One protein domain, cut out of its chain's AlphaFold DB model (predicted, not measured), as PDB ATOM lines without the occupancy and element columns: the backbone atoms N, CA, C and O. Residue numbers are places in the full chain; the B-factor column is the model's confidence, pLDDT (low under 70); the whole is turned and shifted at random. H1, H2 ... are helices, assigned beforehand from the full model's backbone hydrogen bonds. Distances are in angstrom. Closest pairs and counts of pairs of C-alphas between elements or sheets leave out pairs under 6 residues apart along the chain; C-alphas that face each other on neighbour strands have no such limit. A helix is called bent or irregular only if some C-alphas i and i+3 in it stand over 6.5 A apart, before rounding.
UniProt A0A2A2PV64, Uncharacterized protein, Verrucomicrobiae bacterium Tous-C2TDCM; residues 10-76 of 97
ATOM      1  N   ASP A  10       0.113   1.169 165.185       96.06
ATOM      2  CA  ASP A  10       0.083   0.726 163.790       96.06
ATOM      3  C   ASP A  10       1.190   1.397 162.965       96.06
ATOM      4  O   ASP A  10       1.898   0.735 162.200       96.06
ATOM      5  N   GLN A  11       1.401   2.702 163.160       95.62
ATOM      6  CA  GLN A  11       2.489   3.436 162.509       95.62
ATOM      7  C   GLN A  11       3.867   2.912 162.928       95.62
ATOM      8  O   GLN A  11       4.717   2.681 162.069       95.62
ATOM      9  N   ALA A  12       4.084   2.679 164.225       96.25
ATOM     10  CA  ALA A  12       5.337   2.144 164.749       96.25
ATOM     11  C   ALA A  12       5.621   0.727 164.226       96.25
ATOM     12  O   ALA A  12       6.750   0.421 163.847       96.25
ATOM     13  N   LEU A  13       4.603  -0.134 164.151       96.50
ATOM     14  CA  LEU A  13       4.736  -1.489 163.615       96.50
ATOM     15  C   LEU A  13       5.000  -1.501 162.101       96.50
ATOM     16  O   LEU A  13       5.676  -2.410 161.613       96.50
ATOM     17  N   GLY A  14       4.535  -0.480 161.377       96.06
ATOM     18  CA  GLY A  14       4.806  -0.283 159.952       96.06
ATOM     19  C   GLY A  14       6.252   0.106 159.614       96.06
ATOM     20  O   GLY A  14       6.655  -0.027 158.457       96.06
ATOM     21  N   LEU A  15       7.050   0.555 160.590       97.06
ATOM     22  CA  LEU A  15       8.451   0.926 160.366       97.06
ATOM     23  C   LEU A  15       9.326  -0.301 160.033       97.06
ATOM     24  O   LEU A  15       9.051  -1.408 160.514       97.06
ATOM     25  N   PRO A  16      10.428  -0.135 159.278       97.62
ATOM     26  CA  PRO A  16      11.455  -1.162 159.112       97.62
ATOM     27  C   PRO A  16      12.007  -1.674 160.456       97.62
ATOM     28  O   PRO A  16      12.063  -0.911 161.422       97.62
ATOM     29  N   PRO A  17      12.491  -2.931 160.544       93.94
ATOM     30  CA  PRO A  17      12.965  -3.513 161.804       93.94
ATOM     31  C   PRO A  17      13.981  -2.651 162.560       93.94
ATOM     32  O   PRO A  17      13.853  -2.471 163.766       93.94
ATOM     33  N   THR A  18      14.956  -2.075 161.857       95.75
ATOM     34  CA  THR A  18      15.982  -1.214 162.462       95.75
ATOM     35  C   THR A  18      15.382   0.065 163.044       95.75
ATOM     36  O   THR A  18      15.713   0.449 164.160       95.75
ATOM     37  N   GLU A  19      14.450   0.699 162.335       96.25
ATOM     38  CA  GLU A  19      13.770   1.913 162.800       96.25
ATOM     39  C   GLU A  19      12.853   1.629 163.995       96.25
ATOM     40  O   GLU A  19      12.805   2.421 164.936       96.25
ATOM     41  N   ARG A  20      12.208   0.455 164.033       97.56
ATOM     42  CA  ARG A  20      11.465   0.007 165.222       97.56
ATOM     43  C   ARG A  20      12.364  -0.137 166.438       97.56
ATOM     44  O   ARG A  20      11.962   0.267 167.519       97.56
ATOM     45  N   LEU A  21      13.569  -0.685 166.276       96.38
ATOM     46  CA  LEU A  21      14.533  -0.786 167.375       96.38
ATOM     47  C   LEU A  21      14.989   0.599 167.850       96.38
ATOM     48  O   LEU A  21      15.075   0.829 169.057       96.38
ATOM     49  N   HIS A  22      15.215   1.532 166.920       95.94
ATOM     50  CA  HIS A  22      15.521   2.922 167.261       95.94
ATOM     51  C   HIS A  22      14.393   3.599 168.048       95.94
ATOM     52  O   HIS A  22      14.691   4.361 168.961       95.94
ATOM     53  N   LEU A  23      13.124   3.312 167.736       96.44
ATOM     54  CA  LEU A  23      11.968   3.840 168.466       96.44
ATOM     55  C   LEU A  23      11.722   3.120 169.803       96.44
ATOM     56  O   LEU A  23      11.361   3.757 170.789       96.44
ATOM     57  N   ALA A  24      11.923   1.804 169.857       96.31
ATOM     58  CA  ALA A  24      11.689   1.003 171.056       96.31
ATOM     59  C   ALA A  24      12.574   1.449 172.225       96.31
ATOM     60  O   ALA A  24      12.109   1.505 173.360       96.31
ATOM     61  N   ARG A  25      13.830   1.812 171.942       93.75
ATOM     62  CA  ARG A  25      14.803   2.226 172.956       93.75
ATOM     63  C   ARG A  25      14.325   3.409 173.825       93.75
ATOM     64  O   ARG A  25      14.181   3.199 175.026       93.75
ATOM     65  N   PRO A  26      14.025   4.602 173.277       93.81
ATOM     66  CA  PRO A  26      13.546   5.724 174.082       93.81
ATOM     67  C   PRO A  26      12.172   5.468 174.717       93.81
ATOM     68  O   PRO A  26      11.878   6.028 175.769       93.81
ATOM     69  N   LEU A  27      11.318   4.621 174.122       93.88
ATOM     70  CA  LEU A  27      10.038   4.247 174.737       93.88
ATOM     71  C   LEU A  27      10.242   3.435 176.020       93.88
ATOM     72  O   LEU A  27       9.584   3.716 177.020       93.88
ATOM     73  N   ILE A  28      11.162   2.470 176.006       92.69
ATOM     74  CA  ILE A  28      11.541   1.692 177.193       92.69
ATOM     75  C   ILE A  28      12.163   2.617 178.247       92.69
ATOM     76  O   ILE A  28      11.685   2.654 179.376       92.69
ATOM     77  N   GLU A  29      13.127   3.456 177.855       89.44
ATOM     78  CA  GLU A  29      13.772   4.420 178.763       89.44
ATOM     79  C   GLU A  29      12.766   5.400 179.395       89.44
ATOM     80  O   GLU A  29      12.948   5.843 180.524       89.44
ATOM     81  N   SER A  30      11.670   5.728 178.698       90.69
ATOM     82  CA  SER A  30      10.641   6.635 179.227       90.69
ATOM     83  C   SER A  30       9.819   6.048 180.381       90.69
ATOM     84  O   SER A  30       9.230   6.805 181.156       90.69
ATOM     85  N   VAL A  31       9.751   4.716 180.484       87.56
ATOM     86  CA  VAL A  31       8.981   4.002 181.518       87.56
ATOM     87  C   VAL A  31       9.868   3.335 182.561       87.56
ATOM     88  O   VAL A  31       9.387   3.036 183.657       87.56
ATOM     89  N   GLU A  32      11.149   3.136 182.245       82.81
ATOM     90  CA  GLU A  32      12.189   2.805 183.209       82.81
ATOM     91  C   GLU A  32      12.316   3.961 184.205       82.81
ATOM     92  O   GLU A  32      13.044   4.935 184.018       82.81
ATOM     93  N   ARG A  33      11.577   3.864 185.312       67.62
ATOM     94  CA  ARG A  33      11.941   4.607 186.513       67.62
ATOM     95  C   ARG A  33      13.328   4.120 186.910       67.62
ATOM     96  O   ARG A  33      13.548   2.914 186.970       67.62
ATOM     97  N   HIS A  34      14.246   5.044 187.182       62.66
ATOM     98  CA  HIS A  34      15.470   4.725 187.906       62.66
ATOM     99  C   HIS A  34      15.055   4.198 189.281       62.66
ATOM    100  O   HIS A  34      14.827   4.976 190.204       62.66
ATOM    101  N   GLU A  35      14.819   2.889 189.371       60.03
ATOM    102  CA  GLU A  35      14.481   2.248 190.628       60.03
ATOM    103  C   GLU A  35      15.674   2.403 191.564       60.03
ATOM    104  O   GLU A  35      16.832   2.269 191.162       60.03
ATOM    105  N   ASP A  36      15.350   2.798 192.792       61.41
ATOM    106  CA  ASP A  36      16.264   3.231 193.834       61.41
ATOM    107  C   ASP A  36      17.488   2.314 193.950       61.41
ATOM    108  O   ASP A  36      17.383   1.099 193.769       61.41
ATOM    109  N   GLY A  37      18.644   2.878 194.331       62.81
ATOM    110  CA  GLY A  37      19.949   2.192 194.410       62.81
ATOM    111  C   GLY A  37      19.998   0.888 195.227       62.81
ATOM    112  O   GLY A  37      21.029   0.227 195.261       62.81
ATOM    113  N   SER A  38      18.888   0.488 195.850       74.62
ATOM    114  CA  SER A  38      18.637  -0.858 196.359       74.62
ATOM    115  C   SER A  38      18.687  -1.948 195.280       74.62
ATOM    116  O   SER A  38      19.160  -3.040 195.586       74.62
ATOM    117  N   LEU A  39      18.185  -1.705 194.060       76.88
ATOM    118  CA  LEU A  39      18.252  -2.708 192.989       76.88
ATOM    119  C   LEU A  39      19.707  -2.894 192.555       76.88
ATOM    120  O   LEU A  39      20.207  -4.013 192.582       76.88
ATOM    121  N   GLU A  40      20.402  -1.795 192.263       81.44
ATOM    122  CA  GLU A  40      21.826  -1.800 191.907       81.44
ATOM    123  C   GLU A  40      22.676  -2.506 192.974       81.44
ATOM    124  O   GLU A  40      23.461  -3.396 192.663       81.44
ATOM    125  N   ALA A  41      22.451  -2.199 194.257       85.38
ATOM    126  CA  ALA A  41      23.153  -2.858 195.354       85.38
ATOM    127  C   ALA A  41      22.874  -4.371 195.422       85.38
ATOM    128  O   ALA A  41      23.783  -5.149 195.706       85.38
ATOM    129  N   ALA A  42      21.639  -4.807 195.154       87.38
ATOM    130  CA  ALA A  42      21.310  -6.231 195.092       87.38
ATOM    131  C   ALA A  42      21.996  -6.933 193.906       87.38
ATOM    132  O   ALA A  42      22.430  -8.078 194.041       87.38
ATOM    133  N   TRP A  43      22.142  -6.247 192.767       89.75
ATOM    134  CA  TRP A  43      22.891  -6.755 191.615       89.75
ATOM    135  C   TRP A  43      24.387  -6.881 191.902       89.75
ATOM    136  O   TRP A  43      24.972  -7.910 191.572       89.75
ATOM    137  N   GLU A  44      24.994  -5.893 192.556       92.94
ATOM    138  CA  GLU A  44      26.409  -5.943 192.950       92.94
ATOM    139  C   GLU A  44      26.707  -7.138 193.868       92.94
ATOM    140  O   GLU A  44      27.691  -7.855 193.667       92.94
ATOM    141  N   VAL A  45      25.821  -7.412 194.834       94.56
ATOM    142  CA  VAL A  45      25.931  -8.593 195.707       94.56
ATOM    143  C   VAL A  45      25.872  -9.887 194.890       94.56
ATOM    144  O   VAL A  45      26.768 -10.721 195.004       94.56
ATOM    145  N   GLU A  46      24.876 -10.047 194.018       91.81
ATOM    146  CA  GLU A  46      24.732 -11.258 193.195       91.81
ATOM    147  C   GLU A  46      25.919 -11.461 192.235       91.81
ATOM    148  O   GLU A  46      26.366 -12.591 192.020       91.81
ATOM    149  N   ILE A  47      26.462 -10.384 191.653       92.69
ATOM    150  CA  ILE A  47      27.646 -10.450 190.785       92.69
ATOM    151  C   ILE A  47      28.860 -10.941 191.577       92.69
ATOM    152  O   ILE A  47      29.562 -11.844 191.108       92.69
ATOM    153  N   ALA A  48      29.095 -10.384 192.770       94.19
ATOM    154  CA  ALA A  48      30.196 -10.794 193.636       94.19
ATOM    155  C   ALA A  48      30.093 -12.281 194.010       94.19
ATOM    156  O   ALA A  48      31.064 -13.027 193.851       94.19
ATOM    157  N   GLU A  49      28.904 -12.742 194.405       91.06
ATOM    158  CA  GLU A  49      28.673 -14.148 194.738       91.06
ATOM    159  C   GLU A  49      28.869 -15.079 193.530       91.06
ATOM    160  O   GLU A  49      29.464 -16.153 193.650       91.06
ATOM    161  N   ARG A  50      28.397 -14.690 192.337       89.50
ATOM    162  CA  ARG A  50      28.615 -15.475 191.109       89.50
ATOM    163  C   ARG A  50      30.088 -15.597 190.765       89.50
ATOM    164  O   ARG A  50      30.529 -16.674 190.363       89.50
ATOM    165  N   LEU A  51      30.841 -14.512 190.914       89.38
ATOM    166  CA  LEU A  51      32.268 -14.514 190.642       89.38
ATOM    167  C   LEU A  51      33.005 -15.465 191.593       89.38
ATOM    168  O   LEU A  51      33.832 -16.253 191.135       89.38
ATOM    169  N   GLU A  52      32.662 -15.452 192.882       89.50
ATOM    170  CA  GLU A  52      33.224 -16.378 193.871       89.50
ATOM    171  C   GLU A  52      32.914 -17.842 193.525       89.50
ATOM    172  O   GLU A  52      33.816 -18.686 193.530       89.50
ATOM    173  N   ARG A  53      31.667 -18.158 193.142       85.88
ATOM    174  CA  ARG A  53      31.267 -19.521 192.741       85.88
ATOM    175  C   ARG A  53      32.044 -20.038 191.527       85.88
ATOM    176  O   ARG A  53      32.436 -21.206 191.505       85.88
ATOM    177  N   VAL A  54      32.302 -19.173 190.545       83.44
ATOM    178  CA  VAL A  54      33.102 -19.515 189.357       83.44
ATOM    179  C   VAL A  54      34.576 -19.711 189.721       83.44
ATOM    180  O   VAL A  54      35.195 -20.679 189.285       83.44
ATOM    181  N   GLN A  55      35.150 -18.822 190.538       84.19
ATOM    182  CA  GLN A  55      36.564 -18.893 190.929       84.19
ATOM    183  C   GLN A  55      36.884 -20.112 191.800       84.19
ATOM    184  O   GLN A  55      37.976 -20.669 191.709       84.19
ATOM    185  N   THR A  56      35.934 -20.546 192.626       82.75
ATOM    186  CA  THR A  56      36.101 -21.686 193.540       82.75
ATOM    187  C   THR A  56      35.736 -23.039 192.913       82.75
ATOM    188  O   THR A  56      35.798 -24.058 193.596       82.75
ATOM    189  N   VAL A  57      35.389 -23.080 191.615       68.88
ATOM    190  CA  VAL A  57      34.899 -24.280 190.891       68.88
ATOM    191  C   VAL A  57      33.652 -24.895 191.559       68.88
ATOM    192  O   VAL A  57      33.309 -26.054 191.337       68.88
ATOM    193  N   ALA A  58      32.935 -24.114 192.374       70.62
ATOM    194  CA  ALA A  58      31.662 -24.519 192.962       70.62
ATOM    195  C   ALA A  58      30.541 -24.550 191.909       70.62
ATOM    196  O   ALA A  58      29.559 -25.275 192.065       70.62
ATOM    197  N   ASP A  59      30.718 -23.800 190.819       72.25
ATOM    198  CA  ASP A  59      29.887 -23.851 189.623       72.25
ATOM    199  C   ASP A  59      30.789 -24.003 188.382       72.25
ATOM    200  O   ASP A  59      31.384 -23.023 187.927       72.25
ATOM    201  N   PRO A  60      30.946 -25.220 187.828       72.88
ATOM    202  CA  PRO A  60      31.791 -25.452 186.657       72.88
ATOM    203  C   PRO A  60      31.211 -24.845 185.367       72.88
ATOM    204  O   PRO A  60      31.855 -24.911 184.317       72.88
ATOM    205  N   GLY A  61      30.008 -24.260 185.426       82.00
ATOM    206  CA  GLY A  61      29.292 -23.757 184.266       82.00
ATOM    207  C   GLY A  61      28.931 -24.864 183.273       82.00
ATOM    208  O   GLY A  61      29.102 -26.060 183.512       82.00
ATOM    209  N   VAL A  62      28.411 -24.456 182.117       87.56
ATOM    210  CA  VAL A  62      28.136 -25.355 180.989       87.56
ATOM    211  C   VAL A  62      29.021 -24.928 179.822       87.56
ATOM    212  O   VAL A  62      29.068 -23.731 179.517       87.56
ATOM    213  N   PRO A  63      29.703 -25.860 179.127       91.31
ATOM    214  CA  PRO A  63      30.454 -25.523 177.929       91.31
ATOM    215  C   PRO A  63      29.584 -24.765 176.924       91.31
ATOM    216  O   PRO A  63      28.471 -25.183 176.597       91.31
ATOM    217  N   ALA A  64      30.106 -23.662 176.385       89.62
ATOM    218  CA  ALA A  64      29.350 -22.800 175.475       89.62
ATOM    219  C   ALA A  64      28.765 -23.572 174.275       89.62
ATOM    220  O   ALA A  64      27.637 -23.321 173.857       89.62
ATOM    221  N   ALA A  65      29.498 -24.561 173.753       92.25
ATOM    222  CA  ALA A  65      29.038 -25.417 172.661       92.25
ATOM    223  C   ALA A  65      27.733 -26.165 172.992       92.25
ATOM    224  O   ALA A  65      26.856 -26.265 172.129       92.25
ATOM    225  N   ASP A  66      27.580 -26.637 174.231       94.25
ATOM    226  CA  ASP A  66      26.382 -27.337 174.698       94.25
ATOM    227  C   ASP A  66      25.206 -26.383 174.894       94.25
ATOM    228  O   ASP A  66      24.086 -26.708 174.495       94.25
ATOM    229  N   VAL A  67      25.464 -25.178 175.413       93.75
ATOM    230  CA  VAL A  67      24.459 -24.108 175.496       93.75
ATOM    231  C   VAL A  67      23.926 -23.782 174.102       93.75
ATOM    232  O   VAL A  67      22.722 -23.853 173.868       93.75
ATOM    233  N   PHE A  68      24.805 -23.498 173.136       91.12
ATOM    234  CA  PHE A  68      24.386 -23.158 171.775       91.12
ATOM    235  C   PHE A  68      23.728 -24.325 171.038       91.12
ATOM    236  O   PHE A  68      22.834 -24.109 170.221       91.12
ATOM    237  N   ARG A  69      24.150 -25.566 171.304       92.38
ATOM    238  CA  ARG A  69      23.480 -26.759 170.779       92.38
ATOM    239  C   ARG A  69      22.041 -26.834 171.279       92.38
ATOM    240  O   ARG A  69      21.142 -26.929 170.451       92.38
ATOM    241  N   LYS A  70      21.827 -26.683 172.587       91.31
ATOM    242  CA  LYS A  70      20.492 -26.674 173.191       91.31
ATOM    243  C   LYS A  70      19.640 -25.502 172.698       91.31
ATOM    244  O   LYS A  70      18.468 -25.684 172.398       91.31
ATOM    245  N   LEU A  71      20.224 -24.314 172.534       90.88
ATOM    246  CA  LEU A  71      19.513 -23.164 171.967       90.88
ATOM    247  C   LEU A  71      19.032 -23.429 170.538       90.88
ATOM    248  O   LEU A  71      17.921 -23.043 170.210       90.88
ATOM    249  N   ARG A  72      19.814 -24.122 169.701       88.12
ATOM    250  CA  ARG A  72      19.373 -24.524 168.352       88.12
ATOM    251  C   ARG A  72      18.267 -25.579 168.362       88.12
ATOM    252  O   ARG A  72      17.525 -25.666 167.393       88.12
ATOM    253  N   GLU A  73      18.195 -26.404 169.404       88.06
ATOM    254  CA  GLU A  73      17.101 -27.362 169.604       88.06
ATOM    255  C   GLU A  73      15.816 -26.631 170.020       88.06
ATOM    256  O   GLU A  73      14.765 -26.911 169.464       88.06
ATOM    257  N   ILE A  74      15.912 -25.645 170.919       85.19
ATOM    258  CA  ILE A  74      14.770 -24.844 171.394       85.19
ATOM    259  C   ILE A  74      14.269 -23.884 170.308       85.19
ATOM    260  O   ILE A  74      13.079 -23.822 170.035       85.19
ATOM    261  N   ALA A  75      15.177 -23.175 169.639       76.75
ATOM    262  CA  ALA A  75      14.847 -22.269 168.537       76.75
ATOM    263  C   ALA A  75      14.416 -23.013 167.258       76.75
ATOM    264  O   ALA A  75      14.088 -22.391 166.255       76.75
ATOM    265  N   ARG A  76      14.443 -24.354 167.242       59.91
ATOM    266  CA  ARG A  76      13.871 -25.143 166.141       59.91
ATOM    267  C   ARG A  76      12.348 -25.216 166.200       59.91
ATOM    268  O   ARG A  76      11.751 -25.436 165.150       59.91
TER     269      ARG A  76
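What this domain is: This is residues 10 to 76 of the 97 residues of an uncharacterized protein of Verrucomicrobiae bacterium Tous-C2TDCM (UniProt A0A2A2PV64). Three helices, H2, H3 and H4, are strung out along a wide, open horseshoe round an empty middle, with the short H1 making a small hook before H2. There is no packed core: H3 touches no helix and neither does H4, and the whole is flat. The printed part has 67 residues with four named helices, in the order H1, H2, H3, H4, and no named strand; the class is all helix. It is extended, with a radius of gyration of the C-alphas of 19.1 A and spans of 52 by 40 by 14 A.

How they stand to each other: H1, residues 10 to 14, and H2, residues 17 to 31, only just touch, with 3 pairs of C-alphas within 8 A. H2 touches H1 with residues 20 to 23 alone; the closest C-alphas, those of Ala 12 and Arg 20, are 6.5 A apart. H3, residues 38 to 55, is apart from H1 and from H2. H4, residues 64 to 76, is apart from H1, H2 and H3. In H1, H3 and H4 every O i to N i+4 pair is within hydrogen-bond range; in H2 9 of 11 are.

Where its parts are: H1 begins at C-alpha 10, at (0.083, 0.726, 163.790). H2 is 21.5 A long and neither bent nor irregular, but only just: C-alphas 23 and 26 are 6.1 A apart. H3, the longest helix with 18 residues, measures 26.0 A and begins at C-alpha 38, at (18.637, -0.858, 196.359). H4 measures 18.2 A and ends at C-alpha 76, at (13.871, -25.143, 166.141).

The domain as a whole: The C-alphas farthest apart, those of Gln 11 and Thr 56, are 52.2 A apart. Residues 25 to 49 and 62 to 76 stand free. The printed part has no cut. The link from H1 to H2 is tight; those from H2 to H3 and from H3 to H4 are short. The mean pLDDT of the printed part is 86.9; residues 33 to 37, 57 and 76 are under 70.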